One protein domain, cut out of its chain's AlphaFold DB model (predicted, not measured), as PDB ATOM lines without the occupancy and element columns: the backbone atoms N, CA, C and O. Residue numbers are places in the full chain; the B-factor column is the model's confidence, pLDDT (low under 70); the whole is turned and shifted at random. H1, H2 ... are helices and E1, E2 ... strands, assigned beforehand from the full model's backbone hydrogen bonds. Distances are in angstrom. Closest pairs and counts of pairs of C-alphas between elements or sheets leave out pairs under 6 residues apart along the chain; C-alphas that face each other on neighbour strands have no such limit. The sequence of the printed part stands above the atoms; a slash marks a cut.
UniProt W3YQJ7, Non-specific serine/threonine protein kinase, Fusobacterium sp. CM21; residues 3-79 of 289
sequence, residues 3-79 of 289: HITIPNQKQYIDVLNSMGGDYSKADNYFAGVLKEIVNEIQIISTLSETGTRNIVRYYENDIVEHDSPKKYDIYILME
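AT A GLANCE: This is residues 3 to 79 of the 289 residues of the protein "Non-specific serine/threonine protein kinase" of Fusobacterium sp. CM21 (UniProt W3YQJ7). One long helix, H2, lies lengthwise over one face of a narrow sheet made by the long hairpin E2 and E3 with the short strand E1 along its edge; the short helix H1 packs on the first residues of H2 at one end. The whole is a rod spanning 48 by 17 by 16 A, with the link of residues 49 to 57 at the end away from H1. The printed part has 77 residues with two named helices and three named strands, in the order E1, H1, H2, E2, E3; the sheet's order is E1, E3, E2, antiparallel throughout. The class is mixed, helices and strands, in two layers, H2 on one face of the sheet, and the whole is loose, with a radius of gyration of the C-alphas of 15.1 A.

IN THESE COORDINATES: Find C-alpha 3 at (249.273, 309.462, 194.122), where E1 begins; it takes residues 3 to 6. After a tight link, H1 takes residues 9 to 18, 14.4 A from first to last C-alpha. A second tight link leads to H2, residues 23 to 48, which runs 37.2 A from C-alpha 23 at (265.511, 291.938, 200.044) to C-alpha 48 at (249.429, 325.138, 204.832). Then look for E2 at residues 58 to 67, 28.0 A long, and E3 at residues 70 to 78, 26.0 A long, ending with C-alpha 78 at (245.915, 319.134, 198.062).

HOW THE PARTS SIT: Begin with the sheet, where E3 is the inner strand. E1 and E3 are antiparallel at 156 degrees; look for N 4 and O 74, 2.9 A apart, within hydrogen-bond range. The hairpin E2 and E3 is antiparallel at 167 degrees, with N 64 and O 73 within range at 2.8 A. H2 is on the sheet at a height of 9.5 A, over E3 and E2; on the local plane it runs along the strands, at 7 degrees to E3. The closest C-alphas of H2 and E3 are those of Asp 27 and Lys 70, 6.3 A apart. H1 touches H2 with residues 23 to 26 of H2 alone, at a steep tilt of 56 degrees, opposite ways; the closest C-alphas are those of Leu 16 and Ala 26, 5.4 A apart. H1 is not on the sheet, but only just, with 4 pairs of C-alphas within 10 A; it is apart from E2 and E3. E1, H1, H2 and E2 form a split strand-helix-strand unit, two strands running the same way with E3 between them; its crossover is right-handed. In H1 and H2 every O i to N i+4 pair is within hydrogen-bond range.

THE WHOLE: The two C-alphas farthest apart are those of Gly 20 and Gly 51, 47.8 A. The printed part has no cut and no long link; the link from H2 to E2, 9 residues, is short. The mean pLDDT of the printed part is 87.6, and no printed residue is under 70.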
ATOM      1  N   HIS A   3     248.976 310.850 193.754       88.12
ATOM      2  CA  HIS A   3     249.273 309.462 194.122       88.12
ATOM      3  C   HIS A   3     250.727 309.158 193.778       88.12
ATOM      4  O   HIS A   3     251.168 309.392 192.653       88.12
ATOM      5  N   ILE A   4     251.475 308.686 194.769       86.50
ATOM      6  CA  ILE A   4     252.880 308.317 194.648       86.50
ATOM      7  C   ILE A   4     253.003 306.850 195.041       86.50
ATOM      8  O   ILE A   4     252.568 306.446 196.114       86.50
ATOM      9  N   THR A   5     253.632 306.062 194.179       87.75
ATOM     10  CA  THR A   5     253.989 304.673 194.457       87.75
ATOM     11  C   THR A   5     255.496 304.586 194.656       87.75
ATOM     12  O   THR A   5     256.250 304.917 193.737       87.75
ATOM     13  N   ILE A   6     255.936 304.096 195.816       88.06
ATOM     14  CA  ILE A   6     257.342 303.768 196.063       88.06
ATOM     15  C   ILE A   6     257.488 302.351 196.625       88.06
ATOM     16  O   ILE A   6     256.774 301.982 197.550       88.06
ATOM     17  N   PRO A   7     258.424 301.546 196.120       86.88
ATOM     18  CA  PRO A   7     259.083 301.683 194.825       86.88
ATOM     19  C   PRO A   7     258.153 301.308 193.666       86.88
ATOM     20  O   PRO A   7     257.235 300.502 193.817       86.88
ATOM     21  N   ASN A   8     258.443 301.816 192.467       84.81
ATOM     22  CA  ASN A   8     257.989 301.140 191.251       84.81
ATOM     23  C   ASN A   8     258.853 299.894 190.963       84.81
ATOM     24  O   ASN A   8     259.955 299.748 191.491       84.81
ATOM     25  N   GLN A   9     258.369 298.995 190.100       84.69
ATOM     26  CA  GLN A   9     259.038 297.713 189.837       84.69
ATOM     27  C   GLN A   9     260.500 297.874 189.392       84.69
ATOM     28  O   GLN A   9     261.366 297.138 189.859       84.69
ATOM     29  N   LYS A  10     260.787 298.848 188.519       84.88
ATOM     30  CA  LYS A  10     262.148 299.107 188.038       84.88
ATOM     31  C   LYS A  10     263.051 299.585 189.181       84.88
ATOM     32  O   LYS A  10     264.109 299.006 189.393       84.88
ATOM     33  N   GLN A  11     262.598 300.572 189.956       84.25
ATOM     34  CA  GLN A  11     263.333 301.103 191.109       84.25
ATOM     35  C   GLN A  11     263.663 300.012 192.129       84.25
ATOM     36  O   GLN A  11     264.781 299.975 192.640       84.25
ATOM     37  N   TYR A  12     262.709 299.122 192.420       86.06
ATOM     38  CA  TYR A  12     262.944 298.031 193.362       86.06
ATOM     39  C   TYR A  12     264.031 297.082 192.863       86.06
ATOM     40  O   TYR A  12     264.941 296.755 193.619       86.06
ATOM     41  N   ILE A  13     263.971 296.678 191.589       86.44
ATOM     42  CA  ILE A  13     264.961 295.781 190.979       86.44
ATOM     43  C   ILE A  13     266.349 296.427 190.962       86.44
ATOM     44  O   ILE A  13     267.324 295.773 191.328       86.44
ATOM     45  N   ASP A  14     266.450 297.704 190.591       85.69
ATOM     46  CA  ASP A  14     267.727 298.424 190.544       85.69
ATOM     47  C   ASP A  14     268.377 298.489 191.938       85.69
ATOM     48  O   ASP A  14     269.557 298.159 192.100       85.69
ATOM     49  N   VAL A  15     267.594 298.821 192.972       86.19
ATOM     50  CA  VAL A  15     268.074 298.832 194.362       86.19
ATOM     51  C   VAL A  15     268.415 297.420 194.839       86.19
ATOM     52  O   VAL A  15     269.491 297.224 195.401       86.19
ATOM     53  N   LEU A  16     267.575 296.420 194.571       88.12
ATOM     54  CA  LEU A  16     267.825 295.027 194.953       88.12
ATOM     55  C   LEU A  16     269.128 294.495 194.340       88.12
ATOM     56  O   LEU A  16     269.936 293.883 195.042       88.12
ATOM     57  N   ASN A  17     269.372 294.786 193.060       88.69
ATOM     58  CA  ASN A  17     270.613 294.440 192.369       88.69
ATOM     59  C   ASN A  17     271.822 295.124 193.022       88.69
ATOM     60  O   ASN A  17     272.826 294.467 193.294       88.69
ATOM     61  N   SER A  18     271.709 296.419 193.342       88.06
ATOM     62  CA  SER A  18     272.772 297.170 194.028       88.06
ATOM     63  C   SER A  18     273.082 296.643 195.438       88.06
ATOM     64  O   SER A  18     274.204 296.791 195.919       88.06
ATOM     65  N   MET A  19     272.113 295.980 196.077       88.25
ATOM     66  CA  MET A  19     272.236 295.388 197.413       88.25
ATOM     67  C   MET A  19     272.609 293.897 197.381       88.25
ATOM     68  O   MET A  19     272.616 293.245 198.426       88.25
ATOM     69  N   GLY A  20     272.932 293.343 196.205       89.88
ATOM     70  CA  GLY A  20     273.352 291.948 196.052       89.88
ATOM     71  C   GLY A  20     272.218 290.925 196.193       89.88
ATOM     72  O   GLY A  20     272.469 289.806 196.630       89.88
ATOM     73  N   GLY A  21     270.978 291.300 195.863       88.88
ATOM     74  CA  GLY A  21     269.805 290.425 196.002       88.88
ATOM     75  C   GLY A  21     269.248 290.340 197.428       88.88
ATOM     76  O   GLY A  21     268.407 289.490 197.714       88.88
ATOM     77  N   ASP A  22     269.713 291.206 198.328       90.25
ATOM     78  CA  ASP A  22     269.278 291.269 199.720       90.25
ATOM     79  C   ASP A  22     267.973 292.073 199.854       90.25
ATOM     80  O   ASP A  22     267.977 293.308 199.907       90.25
ATOM     81  N   TYR A  23     266.849 291.355 199.908       89.56
ATOM     82  CA  TYR A  23     265.511 291.938 200.044       89.56
ATOM     83  C   TYR A  23     265.367 292.792 201.310       89.56
ATOM     84  O   TYR A  23     264.795 293.874 201.256       89.56
ATOM     85  N   SER A  24     265.954 292.376 202.438       89.50
ATOM     86  CA  SER A  24     265.875 293.141 203.688       89.50
ATOM     87  C   SER A  24     266.583 294.493 203.582       89.50
ATOM     88  O   SER A  24     266.104 295.491 204.121       89.50
ATOM     89  N   LYS A  25     267.717 294.567 202.873       89.25
ATOM     90  CA  LYS A  25     268.390 295.849 202.607       89.25
ATOM     91  C   LYS A  25     267.596 296.740 201.660       89.25
ATOM     92  O   LYS A  25     267.523 297.942 201.911       89.25
ATOM     93  N   ALA A  26     267.008 296.172 200.607       87.88
ATOM     94  CA  ALA A  26     266.153 296.923 199.691       87.88
ATOM     95  C   ALA A  26     264.926 297.499 200.424       87.88
ATOM     96  O   ALA A  26     264.640 298.689 200.315       87.88
ATOM     97  N   ASP A  27     264.266 296.699 201.258       89.62
ATOM     98  CA  ASP A  27     263.096 297.121 202.030       89.62
ATOM     99  C   ASP A  27     263.439 298.219 203.049       89.62
ATOM    100  O   ASP A  27     262.737 299.228 203.138       89.62
ATOM    101  N   ASN A  28     264.557 298.076 203.773       89.44
ATOM    102  CA  ASN A  28     265.052 299.106 204.693       89.44
ATOM    103  C   ASN A  28     265.395 300.417 203.970       89.44
ATOM    104  O   ASN A  28     265.150 301.499 204.503       89.44
ATOM    105  N   TYR A  29     265.940 300.332 202.754       87.31
ATOM    106  CA  TYR A  29     266.192 301.503 201.922       87.31
ATOM    107  C   TYR A  29     264.886 302.245 201.601       87.31
ATOM    108  O   TYR A  29     264.793 303.447 201.847       87.31
ATOM    109  N   PHE A  30     263.851 301.539 201.134       88.38
ATOM    110  CA  PHE A  30     262.569 302.169 200.795       88.38
ATOM    111  C   PHE A  30     261.771 302.640 202.016       88.38
ATOM    112  O   PHE A  30     261.046 303.628 201.913       88.38
ATOM    113  N   ALA A  31     261.944 302.019 203.184       88.69
ATOM    114  CA  ALA A  31     261.428 302.561 204.442       88.69
ATOM    115  C   ALA A  31     262.087 303.910 204.802       88.69
ATOM    116  O   ALA A  31     261.420 304.821 205.293       88.69
ATOM    117  N   GLY A  32     263.386 304.066 204.518       87.19
ATOM    118  CA  GLY A  32     264.092 305.345 204.642       87.19
ATOM    119  C   GLY A  32     263.530 306.416 203.706       87.19
ATOM    120  O   GLY A  32     263.222 307.515 204.158       87.19
ATOM    121  N   VAL A  33     263.304 306.059 202.438       84.88
ATOM    122  CA  VAL A  33     262.655 306.943 201.456       84.88
ATOM    123  C   VAL A  33     261.272 307.377 201.945       84.88
ATOM    124  O   VAL A  33     260.966 308.563 201.933       84.88
ATOM    125  N   LEU A  34     260.435 306.446 202.419       87.94
ATOM    126  CA  LEU A  34     259.111 306.781 202.949       87.94
ATOM    127  C   LEU A  34     259.196 307.820 204.074       87.94
ATOM    128  O   LEU A  34     258.420 308.773 204.090       87.94
ATOM    129  N   LYS A  35     260.148 307.657 205.000       87.25
ATOM    130  CA  LYS A  35     260.352 308.593 206.112       87.25
ATOM    131  C   LYS A  35     260.665 310.011 205.628       87.25
ATOM    132  O   LYS A  35     260.191 310.972 206.226       87.25
ATOM    133  N   GLU A  36     261.442 310.143 204.558       82.19
ATOM    134  CA  GLU A  36     261.752 311.439 203.946       82.19
ATOM    135  C   GLU A  36     260.493 312.083 203.351       82.19
ATOM    136  O   GLU A  36     260.200 313.233 203.677       82.19
ATOM    137  N   ILE A  37     259.684 311.315 202.608       83.38
ATOM    138  CA  ILE A  37     258.404 311.797 202.059       83.38
ATOM    139  C   ILE A  37     257.459 312.258 203.179       83.38
ATOM    140  O   ILE A  37     256.831 313.311 203.080       83.38
ATOM    141  N   VAL A  38     257.359 311.489 204.268       86.19
ATOM    142  CA  VAL A  38     256.510 311.836 205.418       86.19
ATOM    143  C   VAL A  38     256.971 313.135 206.084       86.19
ATOM    144  O   VAL A  38     256.131 313.977 206.405       86.19
ATOM    145  N   ASN A  39     258.281 313.338 206.256       83.56
ATOM    146  CA  ASN A  39     258.812 314.586 206.812       83.56
ATOM    147  C   ASN A  39     258.426 315.803 205.956       83.56
ATOM    148  O   ASN A  39     258.118 316.866 206.488       83.56
ATOM    149  N   GLU A  40     258.407 315.674 204.633       77.69
ATOM    150  CA  GLU A  40     258.015 316.779 203.753       77.69
ATOM    151  C   GLU A  40     256.515 317.026 203.752       77.69
ATOM    152  O   GLU A  40     256.094 318.181 203.763       77.69
ATOM    153  N   ILE A  41     255.697 315.970 203.817       84.44
ATOM    154  CA  ILE A  41     254.253 316.121 204.031       84.44
ATOM    155  C   ILE A  41     253.997 316.942 205.304       84.44
ATOM    156  O   ILE A  41     253.161 317.843 205.290       84.44
ATOM    157  N   GLN A  42     254.765 316.711 206.375       85.12
ATOM    158  CA  GLN A  42     254.675 317.507 207.605       85.12
ATOM    159  C   GLN A  42     255.097 318.970 207.402       85.12
ATOM    160  O   GLN A  42     254.431 319.870 207.918       85.12
ATOM    161  N   ILE A  43     256.162 319.231 206.633       83.88
ATOM    162  CA  ILE A  43     256.587 320.599 206.282       83.88
ATOM    163  C   ILE A  43     255.471 321.318 205.519       83.88
ATOM    164  O   ILE A  43     255.088 322.427 205.891       83.88
ATOM    165  N   ILE A  44     254.914 320.681 204.487       82.25
ATOM    166  CA  ILE A  44     253.839 321.256 203.672       82.25
ATOM    167  C   ILE A  44     252.587 321.476 204.524       82.25
ATOM    168  O   ILE A  44     251.972 322.534 204.423       82.25
ATOM    169  N   SER A  45     252.231 320.534 205.400       85.06
ATOM    170  CA  SER A  45     251.119 320.698 206.343       85.06
ATOM    171  C   SER A  45     251.328 321.922 207.240       85.06
ATOM    172  O   SER A  45     250.446 322.771 207.335       85.06
ATOM    173  N   THR A  46     252.528 322.074 207.808       85.44
ATOM    174  CA  THR A  46     252.893 323.225 208.654       85.44
ATOM    175  C   THR A  46     252.811 324.546 207.884       85.44
ATOM    176  O   THR A  46     252.365 325.562 208.414       85.44
ATOM    177  N   LEU A  47     253.224 324.555 206.614       85.81
ATOM    178  CA  LEU A  47     253.127 325.734 205.750       85.81
ATOM    179  C   LEU A  47     251.687 326.030 205.312       85.81
ATOM    180  O   LEU A  47     251.313 327.188 205.166       85.81
ATOM    181  N   SER A  48     250.855 325.003 205.149       84.56
ATOM    182  CA  SER A  48     249.429 325.138 204.832       84.56
ATOM    183  C   SER A  48     248.671 325.881 205.945       84.56
ATOM    184  O   SER A  48     247.761 326.671 205.678       84.56
ATOM    185  N   GLU A  49     249.089 325.691 207.199       83.56
ATOM    186  CA  GLU A  49     248.517 326.346 208.383       83.56
ATOM    187  C   GLU A  49     248.859 327.840 208.501       83.56
ATOM    188  O   GLU A  49     248.179 328.571 209.219       83.56
ATOM    189  N   THR A  50     249.858 328.343 207.768       80.25
ATOM    190  CA  THR A  50     250.263 329.760 207.850       80.25
ATOM    191  C   THR A  50     249.256 330.704 207.207       80.25
ATOM    192  O   THR A  50     249.350 331.919 207.379       80.25
ATOM    193  N   GLY A  51     248.324 330.166 206.415       81.12
ATOM    194  CA  GLY A  51     247.352 330.949 205.656       81.12
ATOM    195  C   GLY A  51     247.966 331.744 204.498       81.12
ATOM    196  O   GLY A  51     247.294 332.604 203.921       81.12
ATOM    197  N   THR A  52     249.226 331.480 204.134       88.25
ATOM    198  CA  THR A  52     249.880 332.132 202.995       88.25
ATOM    199  C   THR A  52     249.236 331.650 201.698       88.25
ATOM    200  O   THR A  52     249.366 330.494 201.314       88.25
ATOM    201  N   ARG A  53     248.550 332.553 200.988       94.06
ATOM    202  CA  ARG A  53     247.777 332.204 199.779       94.06
ATOM    203  C   ARG A  53     248.644 331.691 198.627       94.06
ATOM    204  O   ARG A  53     248.119 331.009 197.756       94.06
ATOM    205  N   ASN A  54     249.933 332.025 198.632       96.25
ATOM    206  CA  ASN A  54     250.905 331.673 197.600       96.25
ATOM    207  C   ASN A  54     251.632 330.342 197.856       96.25
ATOM    208  O   ASN A  54     252.569 330.018 197.135       96.25
ATOM    209  N   ILE A  55     251.235 329.566 198.866       93.56
ATOM    210  CA  ILE A  55     251.718 328.195 199.073       93.56
ATOM    211  C   ILE A  55     250.566 327.240 198.764       93.56
ATOM    212  O   ILE A  55     249.417 327.531 199.103       93.56
ATOM    213  N   VAL A  56     250.868 326.121 198.101       92.06
ATOM    214  CA  VAL A  56     249.870 325.085 197.815       92.06
ATOM    215  C   VAL A  56     249.287 324.549 199.122       92.06
ATOM    216  O   VAL A  56     250.004 324.041 199.984       92.06
ATOM    217  N   ARG A  57     247.966 324.637 199.253       91.00
ATOM    218  CA  ARG A  57     247.233 324.143 200.412       91.00
ATOM    219  C   ARG A  57     247.187 322.620 200.408       91.00
ATOM    220  O   ARG A  57     246.623 321.995 199.510       91.00
ATOM    221  N   TYR A  58     247.730 322.046 201.466       90.50
ATOM    222  CA  TYR A  58     247.589 320.639 201.809       90.50
ATOM    223  C   TYR A  58     246.368 320.433 202.717       90.50
ATOM    224  O   TYR A  58     246.091 321.276 203.578       90.50
ATOM    225  N   TYR A  59     245.650 319.327 202.506       90.56
ATOM    226  CA  TYR A  59     244.470 318.951 203.285       90.56
ATOM    227  C   TYR A  59     244.713 317.712 204.149       90.56
ATOM    228  O   TYR A  59     244.548 317.788 205.361       90.56
ATOM    229  N   GLU A  60     245.093 316.587 203.542       92.25
ATOM    230  CA  GLU A  60     245.316 315.312 204.238       92.25
ATOM    231  C   GLU A  60     246.154 314.351 203.382       92.25
ATOM    232  O   GLU A  60     246.380 314.584 202.189       92.25
ATOM    233  N   ASN A  61     246.614 313.253 203.984       92.62
ATOM    234  CA  ASN A  61     247.267 312.158 203.281       92.62
ATOM    235  C   ASN A  61     246.846 310.800 203.841       92.62
ATOM    236  O   ASN A  61     246.479 310.688 205.006       92.62
ATOM    237  N   ASP A  62     247.015 309.769 203.023       93.94
ATOM    238  CA  ASP A  62     246.911 308.368 203.423       93.94
ATOM    239  C   ASP A  62     248.117 307.587 202.883       93.94
ATOM    240  O   ASP A  62     248.694 307.955 201.855       93.94
ATOM    241  N   ILE A  63     248.541 306.549 203.601       93.94
ATOM    242  CA  ILE A  63     249.691 305.711 203.243       93.94
ATOM    243  C   ILE A  63     249.280 304.252 203.395       93.94
ATOM    244  O   ILE A  63     249.056 303.773 204.504       93.94
ATOM    245  N   VAL A  64     249.235 303.536 202.275       94.19
ATOM    246  CA  VAL A  64     248.901 302.111 202.221       94.19
ATOM    247  C   VAL A  64     250.177 301.304 202.011       94.19
ATOM    248  O   VAL A  64     250.843 301.446 200.985       94.19
ATOM    249  N   GLU A  65     250.520 300.459 202.980       93.50
ATOM    250  CA  GLU A  65     251.649 299.524 202.912       93.50
ATOM    251  C   GLU A  65     251.201 298.172 202.336       93.50
ATOM    252  O   GLU A  65     250.131 297.659 202.662       93.50
ATOM    253  N   HIS A  66     252.037 297.591 201.473       90.19
ATOM    254  CA  HIS A  66     251.849 296.270 200.872       90.19
ATOM    255  C   HIS A  66     253.089 295.419 201.134       90.19
ATOM    256  O   HIS A  66     254.200 295.889 200.902       90.19
ATOM    257  N   ASP A  67     252.911 294.165 201.555       81.31
ATOM    258  CA  ASP A  67     254.004 293.337 202.097       81.31
ATOM    259  C   ASP A  67     254.613 292.305 201.124       81.31
ATOM    260  O   ASP A  67     255.409 291.465 201.540       81.31
ATOM    261  N   SER A  68     254.300 292.316 199.823       72.62
ATOM    262  CA  SER A  68     254.878 291.355 198.855       72.62
ATOM    263  C   SER A  68     254.677 291.772 197.386       72.62
ATOM    264  O   SER A  68     253.662 291.406 196.788       72.62
ATOM    265  N   PRO A  69     255.638 292.474 196.750       74.12
ATOM    266  CA  PRO A  69     256.850 293.063 197.332       74.12
ATOM    267  C   PRO A  69     256.528 294.266 198.228       74.12
ATOM    268  O   PRO A  69     255.448 294.849 198.109       74.12
ATOM    269  N   LYS A  70     257.480 294.651 199.093       84.06
ATOM    270  CA  LYS A  70     257.313 295.803 199.979       84.06
ATOM    271  C   LYS A  70     257.112 297.087 199.172       84.06
ATOM    272  O   LYS A  70     257.987 297.488 198.403       84.06
ATOM    273  N   LYS A  71     255.946 297.712 199.326       90.00
ATOM    274  CA  LYS A  71     255.518 298.882 198.550       90.00
ATOM    275  C   LYS A  71     254.644 299.790 199.409       90.00
ATOM    276  O   LYS A  71     253.856 299.310 200.212       90.00
ATOM    277  N   TYR A  72     254.736 301.091 199.173       91.62
ATOM    278  CA  TYR A  72     253.897 302.114 199.773       91.62
ATOM    279  C   TYR A  72     253.165 302.888 198.675       91.62
ATOM    280  O   TYR A  72     253.783 303.400 197.736       91.62
ATOM    281  N   ASP A  73     251.844 302.969 198.797       92.25
ATOM    282  CA  ASP A  73     251.005 303.879 198.027       92.25
ATOM    283  C   ASP A  73     250.639 305.073 198.906       92.25
ATOM    284  O   ASP A  73     249.960 304.935 199.918       92.25
ATOM    285  N   ILE A  74     251.126 306.248 198.521       91.19
ATOM    286  CA  ILE A  74     250.965 307.499 199.255       91.19
ATOM    287  C   ILE A  74     249.970 308.360 198.485       91.19
ATOM    288  O   ILE A  74     250.210 308.737 197.333       91.19
ATOM    289  N   TYR A  75     248.859 308.685 199.128       91.25
ATOM    290  CA  TYR A  75     247.813 309.546 198.600       91.25
ATOM    291  C   TYR A  75     247.883 310.890 199.309       91.25
ATOM    292  O   TYR A  75     247.839 310.940 200.530       91.25
ATOM    293  N   ILE A  76     247.995 311.981 198.558       89.94
ATOM    294  CA  ILE A  76     248.069 313.338 199.105       89.94
ATOM    295  C   ILE A  76     246.920 314.158 198.527       89.94
ATOM    296  O   ILE A  76     246.829 314.376 197.309       89.94
ATOM    297  N   LEU A  77     246.037 314.630 199.400       91.56
ATOM    298  CA  LEU A  77     244.977 315.556 199.051       91.56
ATOM    299  C   LEU A  77     245.478 316.992 199.243       91.56
ATOM    300  O   LEU A  77     245.818 317.424 200.341       91.56
ATOM    301  N   MET A  78     245.505 317.733 198.144       90.38
ATOM    302  CA  MET A  78     245.915 319.134 198.062       90.38
ATOM    303  C   MET A  78     244.919 319.895 197.192       90.38
ATOM    304  O   MET A  78     244.114 319.276 196.484       90.38
ATOM    305  N   GLU A  79     244.963 321.223 197.242       90.88
ATOM    306  CA  GLU A  79     244.137 322.054 196.369       90.88
ATOM    307  C   GLU A  79     244.384 321.757 194.885       90.88
ATOM    308  O   GLU A  79     245.487 321.410 194.460       90.88
TER     309      GLU A  79